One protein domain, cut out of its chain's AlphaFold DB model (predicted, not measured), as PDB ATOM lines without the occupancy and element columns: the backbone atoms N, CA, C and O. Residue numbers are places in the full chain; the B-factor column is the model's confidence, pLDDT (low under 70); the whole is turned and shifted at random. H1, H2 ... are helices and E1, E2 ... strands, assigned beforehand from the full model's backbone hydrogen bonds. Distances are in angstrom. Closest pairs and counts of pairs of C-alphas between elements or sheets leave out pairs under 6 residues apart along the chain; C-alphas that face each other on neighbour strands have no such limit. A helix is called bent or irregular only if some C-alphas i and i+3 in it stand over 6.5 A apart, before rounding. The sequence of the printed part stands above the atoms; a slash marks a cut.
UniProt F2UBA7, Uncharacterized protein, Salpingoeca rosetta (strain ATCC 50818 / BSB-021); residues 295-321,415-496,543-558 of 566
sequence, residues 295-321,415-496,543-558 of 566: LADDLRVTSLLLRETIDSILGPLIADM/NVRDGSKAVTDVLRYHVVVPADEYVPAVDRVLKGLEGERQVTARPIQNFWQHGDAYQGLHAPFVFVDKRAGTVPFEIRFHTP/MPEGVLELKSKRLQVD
ATOM      1  N   LEU A 295     628.765 422.349 499.817       63.22
ATOM      2  CA  LEU A 295     629.029 423.775 499.644       63.22
ATOM      3  C   LEU A 295     629.617 424.110 498.267       63.22
ATOM      4  O   LEU A 295     629.309 425.161 497.713       63.22
ATOM      5  N   ALA A 296     630.458 423.240 497.707       60.22
ATOM      6  CA  ALA A 296     630.960 423.401 496.347       60.22
ATOM      7  C   ALA A 296     629.818 423.316 495.321       60.22
ATOM      8  O   ALA A 296     629.794 424.101 494.372       60.22
ATOM      9  N   ASP A 297     628.859 422.411 495.535       59.09
ATOM     10  CA  ASP A 297     627.658 422.308 494.703       59.09
ATOM     11  C   ASP A 297     626.760 423.545 494.839       59.09
ATOM     12  O   ASP A 297     626.346 424.103 493.824       59.09
ATOM     13  N   ASP A 298     626.529 424.024 496.062       62.59
ATOM     14  CA  ASP A 298     625.732 425.226 496.336       62.59
ATOM     15  C   ASP A 298     626.334 426.486 495.689       62.59
ATOM     16  O   ASP A 298     625.648 427.215 494.969       62.59
ATOM     17  N   LEU A 299     627.646 426.707 495.845       65.44
ATOM     18  CA  LEU A 299     628.350 427.831 495.215       65.44
ATOM     19  C   LEU A 299     628.275 427.778 493.687       65.44
ATOM     20  O   LEU A 299     628.077 428.812 493.050       65.44
ATOM     21  N   ARG A 300     628.419 426.585 493.100       71.00
ATOM     22  CA  ARG A 300     628.333 426.380 491.649       71.00
ATOM     23  C   ARG A 300     626.923 426.648 491.127       71.00
ATOM     24  O   ARG A 300     626.762 427.311 490.110       71.00
ATOM     25  N   VAL A 301     625.896 426.129 491.796       62.75
ATOM     26  CA  VAL A 301     624.498 426.333 491.384       62.75
ATOM     27  C   VAL A 301     624.121 427.807 491.512       62.75
ATOM     28  O   VAL A 301     623.560 428.385 490.582       62.75
ATOM     29  N   THR A 302     624.493 428.443 492.621       63.44
ATOM     30  CA  THR A 302     624.206 429.860 492.862       63.44
ATOM     31  C   THR A 302     624.928 430.763 491.858       63.44
ATOM     32  O   THR A 302     624.333 431.718 491.358       63.44
ATOM     33  N   SER A 303     626.181 430.460 491.495       69.25
ATOM     34  CA  SER A 303     626.914 431.245 490.492       69.25
ATOM     35  C   SER A 303     626.306 431.129 489.094       69.25
ATOM     36  O   SER A 303     626.222 432.135 488.392       69.25
ATOM     37  N   LEU A 304     625.825 429.942 488.707       67.12
ATOM     38  CA  LEU A 304     625.122 429.738 487.438       67.12
ATOM     39  C   LEU A 304     623.815 430.534 487.382       67.12
ATOM     40  O   LEU A 304     623.551 431.188 486.378       67.12
ATOM     41  N   LEU A 305     623.038 430.531 488.468       66.38
ATOM     42  CA  LEU A 305     621.778 431.277 488.557       66.38
ATOM     43  C   LEU A 305     621.973 432.796 488.475       66.38
ATOM     44  O   LEU A 305     621.115 433.497 487.947       66.38
ATOM     45  N   LEU A 306     623.083 433.316 489.008       69.38
ATOM     46  CA  LEU A 306     623.354 434.758 489.042       69.38
ATOM     47  C   LEU A 306     624.203 435.257 487.869       69.38
ATOM     48  O   LEU A 306     624.390 436.466 487.728       69.38
ATOM     49  N   ARG A 307     624.694 434.352 487.017       79.69
ATOM     50  CA  ARG A 307     625.530 434.691 485.864       79.69
ATOM     51  C   ARG A 307     624.835 435.665 484.919       79.69
ATOM     52  O   ARG A 307     625.424 436.691 484.612       79.69
ATOM     53  N   GLU A 308     623.590 435.394 484.531       78.56
ATOM     54  CA  GLU A 308     622.832 436.254 483.606       78.56
ATOM     55  C   GLU A 308     622.674 437.683 484.141       78.56
ATOM     56  O   GLU A 308     622.812 438.659 483.405       78.56
ATOM     57  N   THR A 309     622.448 437.822 485.449       80.31
ATOM     58  CA  THR A 309     622.356 439.129 486.107       80.31
ATOM     59  C   THR A 309     623.691 439.866 486.041       80.31
ATOM     60  O   THR A 309     623.728 441.038 485.671       80.31
ATOM     61  N   ILE A 310     624.796 439.187 486.358       82.50
ATOM     62  CA  ILE A 310     626.137 439.781 486.299       82.50
ATOM     63  C   ILE A 310     626.509 440.132 484.850       82.50
ATOM     64  O   ILE A 310     627.025 441.221 484.611       82.50
ATOM     65  N   ASP A 311     626.173 439.279 483.882       83.31
ATOM     66  CA  ASP A 311     626.353 439.537 482.449       83.31
ATOM     67  C   ASP A 311     625.572 440.783 482.002       83.31
ATOM     68  O   ASP A 311     626.100 441.603 481.252       83.31
ATOM     69  N   SER A 312     624.350 440.991 482.508       83.81
ATOM     70  CA  SER A 312     623.544 442.179 482.183       83.81
ATOM     71  C   SER A 312     624.133 443.490 482.724       83.81
ATOM     72  O   SER A 312     623.942 444.541 482.114       83.81
ATOM     73  N   ILE A 313     624.878 443.424 483.832       85.38
ATOM     74  CA  ILE A 313     625.593 444.564 484.425       85.38
ATOM     75  C   ILE A 313     626.906 444.813 483.675       85.38
ATOM     76  O   ILE A 313     627.238 445.951 483.346       85.38
ATOM     77  N   LEU A 314     627.669 443.749 483.406       85.31
ATOM     78  CA  LEU A 314     628.981 443.849 482.770       85.31
ATOM     79  C   LEU A 314     628.882 444.204 481.292       85.31
ATOM     80  O   LEU A 314     629.689 445.001 480.820       85.31
ATOM     81  N   GLY A 315     627.903 443.649 480.579       84.12
ATOM     82  CA  GLY A 315     627.712 443.830 479.141       84.12
ATOM     83  C   GLY A 315     627.808 445.295 478.705       84.12
ATOM     84  O   GLY A 315     628.686 445.611 477.905       84.12
ATOM     85  N   PRO A 316     627.002 446.217 479.264       86.50
ATOM     86  CA  PRO A 316     627.078 447.642 478.941       86.50
ATOM     87  C   PRO A 316     628.426 448.296 479.275       86.50
ATOM     88  O   PRO A 316     628.863 449.195 478.564       86.50
ATOM     89  N   LEU A 317     629.101 447.851 480.340       83.94
ATOM     90  CA  LEU A 317     630.391 448.408 480.759       83.94
ATOM     91  C   LEU A 317     631.531 447.999 479.820       83.94
ATOM     92  O   LEU A 317     632.500 448.748 479.691       83.94
ATOM     93  N   ILE A 318     631.410 446.831 479.180       79.38
ATOM     94  CA  ILE A 318     632.443 446.245 478.315       79.38
ATOM     95  C   ILE A 318     632.120 446.292 476.818       79.38
ATOM     96  O   ILE A 318     633.010 446.020 476.013       79.38
ATOM     97  N   ALA A 319     630.891 446.650 476.438       74.50
ATOM     98  CA  ALA A 319     630.424 446.670 475.050       74.50
ATOM     99  C   ALA A 319     631.290 447.557 474.141       74.50
ATOM    100  O   ALA A 319     631.580 447.179 473.010       74.50
ATOM    101  N   ASP A 320     631.764 448.689 474.661       62.03
ATOM    102  CA  ASP A 320     632.603 449.635 473.914       62.03
ATOM    103  C   ASP A 320     634.081 449.215 473.825       62.03
ATOM    104  O   ASP A 320     634.862 449.878 473.152       62.03
ATOM    105  N   MET A 321     634.485 448.157 474.539       65.25
ATOM    106  CA  MET A 321     635.890 447.752 474.691       65.25
ATOM    107  C   MET A 321     636.267 446.557 473.809       65.25
ATOM    108  O   MET A 321     637.419 446.122 473.808       65.25
ATOM    109  N   ASN A 415     635.675 426.197 509.880       58.09
ATOM    110  CA  ASN A 415     634.365 426.483 509.328       58.09
ATOM    111  C   ASN A 415     634.454 426.544 507.799       58.09
ATOM    112  O   ASN A 415     635.137 427.410 507.244       58.09
ATOM    113  N   VAL A 416     633.736 425.640 507.131       55.50
ATOM    114  CA  VAL A 416     633.692 425.544 505.665       55.50
ATOM    115  C   VAL A 416     633.097 426.815 505.041       55.50
ATOM    116  O   VAL A 416     633.565 427.299 504.008       55.50
ATOM    117  N   ARG A 417     632.140 427.451 505.731       58.41
ATOM    118  CA  ARG A 417     631.536 428.723 505.309       58.41
ATOM    119  C   ARG A 417     632.528 429.890 505.322       58.41
ATOM    120  O   ARG A 417     632.308 430.882 504.640       58.41
ATOM    121  N   ASP A 418     633.613 429.808 506.086       61.72
ATOM    122  CA  ASP A 418     634.637 430.857 506.081       61.72
ATOM    123  C   ASP A 418     635.705 430.617 505.006       61.72
ATOM    124  O   ASP A 418     636.207 431.584 504.441       61.72
ATOM    125  N   GLY A 419     636.000 429.355 504.670       62.44
ATOM    126  CA  GLY A 419     636.869 429.012 503.537       62.44
ATOM    127  C   GLY A 419     636.252 429.369 502.184       62.44
ATOM    128  O   GLY A 419     636.915 429.955 501.337       62.44
ATOM    129  N   SER A 420     634.956 429.107 502.013       63.94
ATOM    130  CA  SER A 420     634.210 429.463 500.792       63.94
ATOM    131  C   SER A 420     634.161 430.960 500.506       63.94
ATOM    132  O   SER A 420     634.264 431.352 499.351       63.94
ATOM    133  N   LYS A 421     634.074 431.816 501.531       65.94
ATOM    134  CA  LYS A 421     634.108 433.282 501.354       65.94
ATOM    135  C   LYS A 421     635.409 433.791 500.723       65.94
ATOM    136  O   LYS A 421     635.447 434.943 500.296       65.94
ATOM    137  N   ALA A 422     636.472 432.985 500.739       66.56
ATOM    138  CA  ALA A 422     637.761 433.323 500.147       66.56
ATOM    139  C   ALA A 422     637.907 432.835 498.695       66.56
ATOM    140  O   ALA A 422     638.752 433.372 497.980       66.56
ATOM    141  N   VAL A 423     637.070 431.891 498.248       72.25
ATOM    142  CA  VAL A 423     637.015 431.468 496.843       72.25
ATOM    143  C   VAL A 423     636.321 432.567 496.061       72.25
ATOM    144  O   VAL A 423     635.138 432.818 496.264       72.25
ATOM    145  N   THR A 424     637.064 433.278 495.218       68.25
ATOM    146  CA  THR A 424     636.554 434.478 494.528       68.25
ATOM    147  C   THR A 424     636.304 434.280 493.045       68.25
ATOM    148  O   THR A 424     635.715 435.129 492.389       68.25
ATOM    149  N   ASP A 425     636.694 433.129 492.529       68.38
ATOM    150  CA  ASP A 425     636.797 432.815 491.116       68.38
ATOM    151  C   ASP A 425     635.855 431.696 490.670       68.38
ATOM    152  O   ASP A 425     636.042 431.103 489.605       68.38
ATOM    153  N   VAL A 426     634.810 431.457 491.467       70.06
ATOM    154  CA  VAL A 426     633.676 430.599 491.104       70.06
ATOM    155  C   VAL A 426     633.054 431.073 489.786       70.06
ATOM    156  O   VAL A 426     632.683 430.261 488.942       70.06
ATOM    157  N   LEU A 427     632.984 432.394 489.599       77.12
ATOM    158  CA  LEU A 427     632.615 433.049 488.353       77.12
ATOM    159  C   LEU A 427     633.725 434.033 487.976       77.12
ATOM    160  O   LEU A 427     633.971 435.003 488.694       77.12
ATOM    161  N   ARG A 428     634.423 433.767 486.867       84.69
ATOM    162  CA  ARG A 428     635.571 434.559 486.417       84.69
ATOM    163  C   ARG A 428     635.347 435.102 485.014       84.69
ATOM    164  O   ARG A 428     635.117 434.336 484.081       84.69
ATOM    165  N   TYR A 429     635.527 436.407 484.866       85.44
ATOM    166  CA  TYR A 429     635.543 437.095 483.583       85.44
ATOM    167  C   TYR A 429     636.970 437.463 483.200       85.44
ATOM    168  O   TYR A 429     637.772 437.852 484.049       85.44
ATOM    169  N   HIS A 430     637.274 437.366 481.910       86.62
ATOM    170  CA  HIS A 430     638.517 437.864 481.340       86.62
ATOM    171  C   HIS A 430     638.190 439.010 480.391       86.62
ATOM    172  O   HIS A 430     637.469 438.821 479.414       86.62
ATOM    173  N   VAL A 431     638.721 440.189 480.691       88.62
ATOM    174  CA  VAL A 431     638.591 441.384 479.863       88.62
ATOM    175  C   VAL A 431     639.951 441.641 479.230       88.62
ATOM    176  O   VAL A 431     640.960 441.761 479.925       88.62
ATOM    177  N   VAL A 432     639.984 441.669 477.903       89.19
ATOM    178  CA  VAL A 432     641.209 441.863 477.124       89.19
ATOM    179  C   VAL A 432     641.135 443.236 476.483       89.19
ATOM    180  O   VAL A 432     640.217 443.490 475.710       89.19
ATOM    181  N   VAL A 433     642.083 444.108 476.817       89.00
ATOM    182  CA  VAL A 433     642.080 445.520 476.425       89.00
ATOM    183  C   VAL A 433     643.441 445.896 475.843       89.00
ATOM    184  O   VAL A 433     644.456 445.533 476.440       89.00
ATOM    185  N   PRO A 434     643.507 446.621 474.713       89.44
ATOM    186  CA  PRO A 434     644.752 447.206 474.217       89.44
ATOM    187  C   PRO A 434     645.521 447.991 475.293       89.44
ATOM    188  O   PRO A 434     644.926 448.570 476.202       89.44
ATOM    189  N   ALA A 435     646.854 447.993 475.218       87.81
ATOM    190  CA  ALA A 435     647.708 448.561 476.265       87.81
ATOM    191  C   ALA A 435     647.516 450.079 476.465       87.81
ATOM    192  O   ALA A 435     647.649 450.571 477.580       87.81
ATOM    193  N   ASP A 436     647.178 450.812 475.410       87.88
ATOM    194  CA  ASP A 436     646.882 452.247 475.427       87.88
ATOM    195  C   ASP A 436     645.520 452.580 476.063       87.88
ATOM    196  O   ASP A 436     645.365 453.634 476.678       87.88
ATOM    197  N   GLU A 437     644.554 451.664 475.997       89.25
ATOM    198  CA  GLU A 437     643.226 451.822 476.609       89.25
ATOM    199  C   GLU A 437     643.073 451.103 477.958       89.25
ATOM    200  O   GLU A 437     642.049 451.241 478.633       89.25
ATOM    201  N   TYR A 438     644.092 450.357 478.390       90.62
ATOM    202  CA  TYR A 438     644.017 449.446 479.531       90.62
ATOM    203  C   TYR A 438     643.579 450.134 480.831       90.62
ATOM    204  O   TYR A 438     642.638 449.691 481.489       90.62
ATOM    205  N   VAL A 439     644.247 451.225 481.222       90.88
ATOM    206  CA  VAL A 439     643.940 451.943 482.471       90.88
ATOM    207  C   VAL A 439     642.555 452.607 482.426       90.88
ATOM    208  O   VAL A 439     641.779 452.382 483.360       90.88
ATOM    209  N   PRO A 440     642.181 453.348 481.361       89.44
ATOM    210  CA  PRO A 440     640.820 453.866 481.200       89.44
ATOM    211  C   PRO A 440     639.729 452.789 481.247       89.44
ATOM    212  O   PRO A 440     638.681 452.994 481.863       89.44
ATOM    213  N   ALA A 441     639.965 451.635 480.620       88.56
ATOM    214  CA  ALA A 441     639.034 450.511 480.609       88.56
ATOM    215  C   ALA A 441     638.841 449.898 482.000       88.56
ATOM    216  O   ALA A 441     637.707 449.676 482.433       88.56
ATOM    217  N   VAL A 442     639.942 449.664 482.722       89.69
ATOM    218  CA  VAL A 442     639.894 449.191 484.110       89.69
ATOM    219  C   VAL A 442     639.095 450.175 484.962       89.69
ATOM    220  O   VAL A 442     638.141 449.771 485.621       89.69
ATOM    221  N   ASP A 443     639.418 451.468 484.908       89.44
ATOM    222  CA  ASP A 443     638.735 452.499 485.694       89.44
ATOM    223  C   ASP A 443     637.227 452.567 485.388       89.44
ATOM    224  O   ASP A 443     636.410 452.632 486.310       89.44
ATOM    225  N   ARG A 444     636.842 452.458 484.109       88.31
ATOM    226  CA  ARG A 444     635.437 452.401 483.674       88.31
ATOM    227  C   ARG A 444     634.688 451.230 484.311       88.31
ATOM    228  O   ARG A 444     633.617 451.436 484.879       88.31
ATOM    229  N   VAL A 445     635.237 450.016 484.223       88.88
ATOM    230  CA  VAL A 445     634.586 448.808 484.757       88.88
ATOM    231  C   VAL A 445     634.503 448.857 486.279       88.88
ATOM    232  O   VAL A 445     633.445 448.574 486.839       88.88
ATOM    233  N   LEU A 446     635.591 449.249 486.951       88.81
ATOM    234  CA  LEU A 446     635.624 449.348 488.409       88.81
ATOM    235  C   LEU A 446     634.588 450.360 488.919       88.81
ATOM    236  O   LEU A 446     633.779 450.012 489.777       88.81
ATOM    237  N   LYS A 447     634.550 451.574 488.352       87.88
ATOM    238  CA  LYS A 447     633.574 452.611 488.736       87.88
ATOM    239  C   LYS A 447     632.137 452.215 488.420       87.88
ATOM    240  O   LYS A 447     631.248 452.487 489.222       87.88
ATOM    241  N   GLY A 448     631.908 451.580 487.269       87.19
ATOM    242  CA  GLY A 448     630.588 451.084 486.885       87.19
ATOM    243  C   GLY A 448     630.044 450.083 487.901       87.19
ATOM    244  O   GLY A 448     628.932 450.243 488.392       87.19
ATOM    245  N   LEU A 449     630.870 449.112 488.297       87.69
ATOM    246  CA  LEU A 449     630.500 448.097 489.285       87.69
ATOM    247  C   LEU A 449     630.376 448.646 490.708       87.69
ATOM    248  O   LEU A 449     629.502 448.207 491.447       87.69
ATOM    249  N   GLU A 450     631.205 449.611 491.107       83.81
ATOM    250  CA  GLU A 450     631.051 450.296 492.400       83.81
ATOM    251  C   GLU A 450     629.744 451.105 492.492       83.81
ATOM    252  O   GLU A 450     629.238 451.330 493.593       83.81
ATOM    253  N   GLY A 451     629.176 451.517 491.353       83.56
ATOM    254  CA  GLY A 451     627.871 452.176 491.275       83.56
ATOM    255  C   GLY A 451     626.677 451.240 491.494       83.56
ATOM    256  O   GLY A 451     625.577 451.711 491.802       83.56
ATOM    257  N   GLU A 452     626.875 449.925 491.380       87.12
ATOM    258  CA  GLU A 452     625.805 448.939 491.499       87.12
ATOM    259  C   GLU A 452     625.489 448.599 492.954       87.12
ATOM    260  O   GLU A 452     626.322 448.097 493.709       87.12
ATOM    261  N   ARG A 453     624.225 448.787 493.357       83.00
ATOM    262  CA  ARG A 453     623.780 448.603 494.755       83.00
ATOM    263  C   ARG A 453     624.002 447.191 495.304       83.00
ATOM    264  O   ARG A 453     624.014 447.014 496.520       83.00
ATOM    265  N   GLN A 454     624.086 446.197 494.425       85.31
ATOM    266  CA  GLN A 454     624.219 444.785 494.783       85.31
ATOM    267  C   GLN A 454     625.665 444.290 494.717       85.31
ATOM    268  O   GLN A 454     625.919 443.145 495.086       85.31
ATOM    269  N   VAL A 455     626.608 445.124 494.272       86.62
ATOM    270  CA  VAL A 455     628.012 444.753 494.101       86.62
ATOM    271  C   VAL A 455     628.855 445.418 495.184       86.62
ATOM    272  O   VAL A 455     628.642 446.555 495.587       86.62
ATOM    273  N   THR A 456     629.836 444.689 495.703       87.75
ATOM    274  CA  THR A 456     630.839 445.216 496.627       87.75
ATOM    275  C   THR A 456     632.227 444.831 496.139       87.75
ATOM    276  O   THR A 456     632.544 443.645 496.030       87.75
ATOM    277  N   ALA A 457     633.066 445.831 495.872       84.56
ATOM    278  CA  ALA A 457     634.456 445.623 495.484       84.56
ATOM    279  C   ALA A 457     635.292 445.063 496.645       84.56
ATOM    280  O   ALA A 457     635.120 445.419 497.817       84.56
ATOM    281  N   ARG A 458     636.234 444.177 496.317       84.25
ATOM    282  CA  ARG A 458     637.271 443.685 497.230       84.25
ATOM    283  C   ARG A 458     638.631 444.261 496.815       84.25
ATOM    284  O   ARG A 458     638.757 444.830 495.736       84.25
ATOM    285  N   PRO A 459     639.663 444.167 497.676       84.31
ATOM    286  CA  PRO A 459     640.971 444.715 497.342       84.31
ATOM    287  C   PRO A 459     641.538 444.111 496.051       84.31
ATOM    288  O   PRO A 459     641.734 442.901 495.969       84.31
ATOM    289  N   ILE A 460     641.817 444.981 495.085       85.06
ATOM    290  CA  ILE A 460     642.391 444.642 493.781       85.06
ATOM    291  C   ILE A 460     643.846 444.202 493.946       85.06
ATOM    292  O   ILE A 460     644.581 444.781 494.751       85.06
ATOM    293  N   GLN A 461     644.265 443.220 493.154       84.75
ATOM    294  CA  GLN A 461     645.650 442.767 493.063       84.75
ATOM    295  C   GLN A 461     646.220 443.171 491.703       84.75
ATOM    296  O   GLN A 461     645.657 442.851 490.657       84.75
ATOM    297  N   ASN A 462     647.325 443.908 491.730       86.06
ATOM    298  CA  ASN A 462     648.001 444.398 490.538       86.06
ATOM    299  C   ASN A 462     649.333 443.663 490.391       86.06
ATOM    300  O   ASN A 462     650.184 443.788 491.270       86.06
ATOM    301  N   PHE A 463     649.476 442.917 489.298       82.25
ATOM    302  CA  PHE A 463     650.645 442.092 489.009       82.25
ATOM    303  C   PHE A 463     651.475 442.646 487.842       82.25
ATOM    304  O   PHE A 463     652.188 441.917 487.168       82.25
ATOM    305  N   TRP A 464     651.349 443.937 487.534       80.94
ATOM    306  CA  TRP A 464     652.169 444.572 486.497       80.94
ATOM    307  C   TRP A 464     653.579 444.946 486.986       80.94
ATOM    308  O   TRP A 464     654.318 445.630 486.281       80.94
ATOM    309  N   GLN A 465     653.972 444.558 488.206       77.31
ATOM    310  CA  GLN A 465     655.275 444.934 488.750       77.31
ATOM    311  C   GLN A 465     656.379 444.025 488.206       77.31
ATOM    312  O   GLN A 465     656.171 442.877 487.805       77.31
ATOM    313  N   HIS A 466     657.599 444.556 488.204       68.94
ATOM    314  CA  HIS A 466     658.774 443.784 487.831       68.94
ATOM    315  C   HIS A 466     658.992 442.624 488.816       68.94
ATOM    316  O   HIS A 466     658.967 442.825 490.032       68.94
ATOM    317  N   GLY A 467     659.222 441.419 488.287       64.25
ATOM    318  CA  GLY A 467     659.370 440.192 489.073       64.25
ATOM    319  C   GLY A 467     658.068 439.429 489.347       64.25
ATOM    320  O   GLY A 467     658.132 438.337 489.915       64.25
ATOM    321  N   ASP A 468     656.905 439.937 488.923       67.38
ATOM    322  CA  ASP A 468     655.642 439.200 489.018       67.38
ATOM    323  C   ASP A 468     655.554 438.101 487.946       67.38
ATOM    324  O   ASP A 468     655.716 438.342 486.749       67.38
ATOM    325  N   ALA A 469     655.243 436.870 488.370       61.81
ATOM    326  CA  ALA A 469     655.144 435.690 487.498       61.81
ATOM    327  C   ALA A 469     653.870 435.653 486.621       61.81
ATOM    328  O   ALA A 469     653.546 434.628 486.013       61.81
ATOM    329  N   TYR A 470     653.139 436.763 486.580       71.12
ATOM    330  CA  TYR A 470     651.899 436.987 485.853       71.12
ATOM    331  C   TYR A 470     651.797 438.490 485.577       71.12
ATOM    332  O   TYR A 470     652.103 439.253 486.475       71.12
ATOM    333  N   GLN A 471     651.358 438.914 484.386       79.56
ATOM    334  CA  GLN A 471     651.149 440.334 484.060       79.56
ATOM    335  C   GLN A 471     649.668 440.585 483.763       79.56
ATOM    336  O   GLN A 471     649.115 440.097 482.771       79.56
ATOM    337  N   GLY A 472     649.009 441.311 484.662       85.88
ATOM    338  CA  GLY A 472     647.578 441.592 484.601       85.88
ATOM    339  C   GLY A 472     647.038 442.119 485.928       85.88
ATOM    340  O   GLY A 472     647.765 442.266 486.911       85.88
ATOM    341  N   LEU A 473     645.732 442.375 485.975       88.50
ATOM    342  CA  LEU A 473     645.057 442.877 487.176       88.50
ATOM    343  C   LEU A 473     643.901 441.956 487.564       88.50
ATOM    344  O   LEU A 473     643.107 441.576 486.705       88.50
ATOM    345  N   HIS A 474     643.820 441.576 488.840       90.06
ATOM    346  CA  HIS A 474     642.719 440.776 489.391       90.06
ATOM    347  C   HIS A 474     641.836 441.674 490.253       90.06
ATOM    348  O   HIS A 474     642.287 442.242 491.252       90.06
ATOM    349  N   ALA A 475     640.571 441.795 489.865       89.19
ATOM    350  CA  ALA A 475     639.564 442.583 490.558       89.19
ATOM    351  C   ALA A 475     638.475 441.650 491.120       89.19
ATOM    352  O   ALA A 475     637.557 441.266 490.391       89.19
ATOM    353  N   PRO A 476     638.582 441.240 492.397       87.75
ATOM    354  CA  PRO A 476     637.546 440.459 493.055       87.75
ATOM    355  C   PRO A 476     636.367 441.341 493.492       87.75
ATOM    356  O   PRO A 476     636.540 442.452 494.000       87.75
ATOM    357  N   PHE A 477     635.161 440.800 493.371       86.88
ATOM    358  CA  PHE A 477     633.895 441.421 493.741       86.88
ATOM    359  C   PHE A 477     633.001 440.434 494.484       86.88
ATOM    360  O   PHE A 477     633.213 439.221 494.487       86.88
ATOM    361  N   VAL A 478     631.976 440.974 495.132       84.88
ATOM    362  CA  VAL A 478     630.908 440.207 495.761       84.88
ATOM    363  C   VAL A 478     629.571 440.755 495.292       84.88
ATOM    364  O   VAL A 478     629.311 441.942 495.463       84.88
ATOM    365  N   PHE A 479     628.729 439.891 494.738       83.62
ATOM    366  CA  PHE A 479     627.339 440.182 494.421       83.62
ATOM    367  C   PHE A 479     626.428 439.685 495.552       83.62
ATOM    368  O   PHE A 479     626.615 438.582 496.071       83.62
ATOM    369  N   VAL A 480     625.453 440.498 495.952       80.38
ATOM    370  CA  VAL A 480     624.483 440.172 497.004       80.38
ATOM    371  C   VAL A 480     623.075 440.167 496.421       80.38
ATOM    372  O   VAL A 480     622.506 441.215 496.101       80.38
ATOM    373  N   ASP A 481     622.487 438.977 496.347       71.75
ATOM    374  CA  ASP A 481     621.091 438.777 495.984       71.75
ATOM    375  C   ASP A 481     620.233 438.462 497.214       71.75
ATOM    376  O   ASP A 481     620.642 437.749 498.134       71.75
ATOM    377  N   LYS A 482     619.004 438.981 497.232       66.25
ATOM    378  CA  LYS A 482     618.086 438.792 498.365       66.25
ATOM    379  C   LYS A 482     617.526 437.369 498.466       66.25
ATOM    380  O   LYS A 482     617.062 437.001 499.540       66.25
ATOM    381  N   ARG A 483     617.510 436.609 497.368       55.22
ATOM    382  CA  ARG A 483     616.950 435.250 497.279       55.22
ATOM    383  C   ARG A 483     618.046 434.186 497.209       55.22
ATOM    384  O   ARG A 483     617.897 433.150 497.840       55.22
ATOM    385  N   ALA A 484     619.122 434.455 496.474       53.03
ATOM    386  CA  ALA A 484     620.207 433.511 496.205       53.03
ATOM    387  C   ALA A 484     621.446 433.704 497.108       53.03
ATOM    388  O   ALA A 484     622.357 432.885 497.096       53.03
ATOM    389  N   GLY A 485     621.492 434.761 497.925       66.50
ATOM    390  CA  GLY A 485     622.582 434.990 498.874       66.50
ATOM    391  C   GLY A 485     623.790 435.710 498.269       66.50
ATOM    392  O   GLY A 485     623.654 436.600 497.432       66.50
ATOM    393  N   THR A 486     624.989 435.402 498.770       71.94
ATOM    394  CA  THR A 486     626.230 436.111 498.424       71.94
ATOM    395  C   THR A 486     627.088 435.282 497.478       71.94
ATOM    396  O   THR A 486     627.534 434.203 497.858       71.94
ATOM    397  N   VAL A 487     627.397 435.822 496.297       74.94
ATOM    398  CA  VAL A 487     628.262 435.167 495.307       74.94
ATOM    399  C   VAL A 487     629.498 436.016 495.036       74.94
ATOM    400  O   VAL A 487     629.372 437.165 494.606       74.94
ATOM    401  N   PRO A 488     630.704 435.488 495.275       79.94
ATOM    402  CA  PRO A 488     631.920 436.156 494.861       79.94
ATOM    403  C   PRO A 488     632.200 435.893 493.371       79.94
ATOM    404  O   PRO A 488     631.947 434.802 492.860       79.94
ATOM    405  N   PHE A 489     632.721 436.902 492.677       84.62
ATOM    406  CA  PHE A 489     633.157 436.789 491.286       84.62
ATOM    407  C   PHE A 489     634.418 437.622 491.050       84.62
ATOM    408  O   PHE A 489     634.705 438.563 491.791       84.62
ATOM    409  N   GLU A 490     635.183 437.284 490.020       88.12
ATOM    410  CA  GLU A 490     636.471 437.910 489.716       88.12
ATOM    411  C   GLU A 490     636.488 438.408 488.270       88.12
ATOM    412  O   GLU A 490     636.084 437.698 487.350       88.12
ATOM    413  N   ILE A 491     637.012 439.614 488.053       89.19
ATOM    414  CA  ILE A 491     637.343 440.115 486.718       89.19
ATOM    415  C   ILE A 491     638.859 440.199 486.597       89.19
ATOM    416  O   ILE A 491     639.527 440.835 487.415       89.19
ATOM    417  N   ARG A 492     639.407 439.563 485.564       90.50
ATOM    418  CA  ARG A 492     640.825 439.626 485.222       90.50
ATOM    419  C   ARG A 492     641.034 440.442 483.969       90.50
ATOM    420  O   ARG A 492     640.461 440.139 482.926       90.50
ATOM    421  N   PHE A 493     641.890 441.444 484.079       91.50
ATOM    422  CA  PHE A 493     642.255 442.305 482.967       91.50
ATOM    423  C   PHE A 493     643.595 441.872 482.378       91.50
ATOM    424  O   PHE A 493     644.542 441.561 483.110       91.50
ATOM    425  N   HIS A 494     643.644 441.858 481.049       90.50
ATOM    426  CA  HIS A 494     644.788 441.462 480.235       90.50
ATOM    427  C   HIS A 494     644.961 442.422 479.057       90.50
ATOM    428  O   HIS A 494     643.990 443.033 478.619       90.50
ATOM    429  N   THR A 495     646.168 442.495 478.504       90.38
ATOM    430  CA  THR A 495     646.368 442.960 477.128       90.38
ATOM    431  C   THR A 495     646.249 441.776 476.168       90.38
ATOM    432  O   THR A 495     646.303 440.621 476.614       90.38
ATOM    433  N   PRO A 496     646.075 441.995 474.851       89.25
ATOM    434  CA  PRO A 496     646.063 440.903 473.880       89.25
ATOM    435  C   PRO A 496     647.294 439.992 473.993       89.25
ATOM    436  O   PRO A 496     647.169 438.768 473.924       89.25
ATOM    437  N   MET A 543     654.309 447.178 479.155       86.81
ATOM    438  CA  MET A 543     653.500 447.560 480.308       86.81
ATOM    439  C   MET A 543     652.603 448.755 479.940       86.81
ATOM    440  O   MET A 543     653.127 449.753 479.440       86.81
ATOM    441  N   PRO A 544     651.286 448.694 480.203       90.88
ATOM    442  CA  PRO A 544     650.391 449.825 479.991       90.88
ATOM    443  C   PRO A 544     650.798 451.065 480.798       90.88
ATOM    444  O   PRO A 544     651.196 450.968 481.963       90.88
ATOM    445  N   GLU A 545     650.674 452.245 480.195       89.31
ATOM    446  CA  GLU A 545     651.017 453.508 480.853       89.31
ATOM    447  C   GLU A 545     650.085 453.778 482.047       89.31
ATOM    448  O   GLU A 545     648.881 453.537 481.982       89.31
ATOM    449  N   GLY A 546     650.643 454.233 483.175       86.19
ATOM    450  CA  GLY A 546     649.881 454.540 484.395       86.19
ATOM    451  C   GLY A 546     649.357 453.324 485.172       86.19
ATOM    452  O   GLY A 546     648.768 453.485 486.240       86.19
ATOM    453  N   VAL A 547     649.586 452.086 484.711       85.81
ATOM    454  CA  VAL A 547     649.006 450.881 485.341       85.81
ATOM    455  C   VAL A 547     649.479 450.646 486.773       85.81
ATOM    456  O   VAL A 547     648.747 450.085 487.588       85.81
ATOM    457  N   LEU A 548     650.686 451.104 487.110       84.94
ATOM    458  CA  LEU A 548     651.248 451.002 488.459       84.94
ATOM    459  C   LEU A 548     650.617 451.995 489.448       84.94
ATOM    460  O   LEU A 548     650.730 451.803 490.658       84.94
ATOM    461  N   GLU A 549     649.935 453.029 488.952       84.81
ATOM    462  CA  GLU A 549     649.272 454.052 489.769       84.81
ATOM    463  C   GLU A 549     647.868 453.616 490.217       84.81
ATOM    464  O   GLU A 549     647.263 454.235 491.098       84.81
ATOM    465  N   LEU A 550     647.353 452.510 489.663       82.25
ATOM    466  CA  LEU A 550     646.072 451.933 490.057       82.25
ATOM    467  C   LEU A 550     646.092 451.478 491.523       82.25
ATOM    468  O   LEU A 550     646.902 450.646 491.950       82.25
ATOM    469  N   LYS A 551     645.128 451.987 492.296       75.00
ATOM    470  CA  LYS A 551     644.961 451.679 493.719       75.00
ATOM    471  C   LYS A 551     644.735 450.174 493.925       75.00
ATOM    472  O   LYS A 551     643.686 449.641 493.579       75.00
ATOM    473  N   SER A 552     645.702 449.495 494.541       74.44
ATOM    474  CA  SER A 552     645.695 448.036 494.735       74.44
ATOM    475  C   SER A 552     646.316 447.624 496.078       74.44
ATOM    476  O   SER A 552     647.042 448.394 496.712       74.44
ATOM    477  N   LYS A 553     646.004 446.409 496.557       58.22
ATOM    478  CA  LYS A 553     646.674 445.790 497.710       58.22
ATOM    479  C   LYS A 553     647.916 445.046 497.223       58.22
ATOM    480  O   LYS A 553     647.830 444.171 496.368       58.22
ATOM    481  N   ARG A 554     649.061 445.360 497.826       52.38
ATOM    482  CA  ARG A 554     650.345 444.712 497.546       52.38
ATOM    483  C   ARG A 554     650.355 443.281 498.095       52.38
ATOM    484  O   ARG A 554     650.188 443.089 499.299       52.38
ATOM    485  N   LEU A 555     650.620 442.300 497.241       41.62
ATOM    486  CA  LEU A 555     651.208 441.023 497.644       41.62
ATOM    487  C   LEU A 555     652.705 441.143 497.356       41.62
ATOM    488  O   LEU A 555     653.139 440.924 496.236       41.62
ATOM    489  N   GLN A 556     653.501 441.559 498.344       38.41
ATOM    490  CA  GLN A 556     654.944 441.341 498.236       38.41
ATOM    491  C   GLN A 556     655.174 439.846 498.361       38.41
ATOM    492  O   GLN A 556     655.159 439.309 499.468       38.41
ATOM    493  N   VAL A 557     655.385 439.175 497.238       38.44
ATOM    494  CA  VAL A 557     656.149 437.937 497.273       38.44
ATOM    495  C   VAL A 557     657.598 438.376 497.437       38.44
ATOM    496  O   VAL A 557     658.201 438.904 496.506       38.44
ATOM    497  N   ASP A 558     658.135 438.255 498.650       36.84
ATOM    498  CA  ASP A 558     659.555 438.496 498.886       36.84
ATOM    499  C   ASP A 558     660.355 437.372 498.217       36.84
ATOM    500  O   ASP A 558     660.594 436.305 498.783       36.84
TER     501      ASP A 558
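AT A GLANCE: This is residues 295 to 321, 415 to 496 and 543 to 558 of the 566 residues of an uncharacterized protein of Salpingoeca rosetta (strain ATCC 50818 / BSB-021) (UniProt F2UBA7). A strongly twisted sheet of four strands is covered on one face by two helices: long, kinked H1 slants over E4, and H3 runs along E4 and E3, making two layers. Tiny H2 lies off the sheet, near the first residue of H1. The printed part has 125 residues, with named elements in the order H1 H2 E1 H3 E2 E3 E4; the sheet, ordered E1 E4 E3 E2, is mixed, as is the class, helices and strands. The whole is compact, with a radius of gyration of the C-alphas of 15.1 A and spans of 42 by 38 by 23 A.

IN THESE COORDINATES: H1, residues 295 to 321, begins at C-alpha (629.029, 423.775, 499.644), spans 35.3 A and has a kink of 53 degrees near residue 315; it is irregular, with C-alphas 317 and 320 7.3 A apart. H2 is residues 416 to 420, E1 428 to 432, H3 438 to 450 at 18.3 A, E2 455 to 457, and E3 473 to 481 at 25.9 A. E4, residues 485 to 494, spans 29.7 A and ends at C-alpha (644.788, 441.462, 480.235).

HOW THE PARTS SIT: E4 is parallel to E1 at 25 degrees, with N 431 and O 492 2.8 A apart, within hydrogen-bond range. E2, E3 and E4 form a meander of two hairpins, each strand the antiparallel neighbour of the one before; N 456 and O 478, and N 475 and O 491, are each 2.8 A apart. E1, H3 and E2 form a split strand-helix-strand unit, two strands running the same way with E4 and E3 between them; its crossover is right-handed. H1 is on the sheet at a height of 6.4 A, over E4, slantwise at 46 degrees on the local plane; its closest C-alphas to E4 are Ser 303 and Val 487, 6.4 A. H3, at 8.9 A, runs along E4. With residues 313 to 321 alone H1 touches H3, closest C-alphas Leu 317 and Val 445, 5.8 A, at a steep tilt of 58 degrees, opposite ways. With residue 295 alone H1 only just touches H2, with 3 pairs of C-alphas within 8 A, the closest Leu 295 and Ser 420, 7.8 A. O i to N i+4 pairs are within range throughout H2 and H3, and in 17 of 23 in H1.

THE WHOLE: The C-alphas farthest apart, Asn 415 and Asp 436, are 44.4 A apart. Residues 322 to 414 and 497 to 542 are not printed, with gaps of 40.7 A and 11.9 A between C-alphas. The link E2 to E3 is long. Mean pLDDT of the printed part is 77.3; 37 residues are under 70, among them 415 to 422 and 553 to 558.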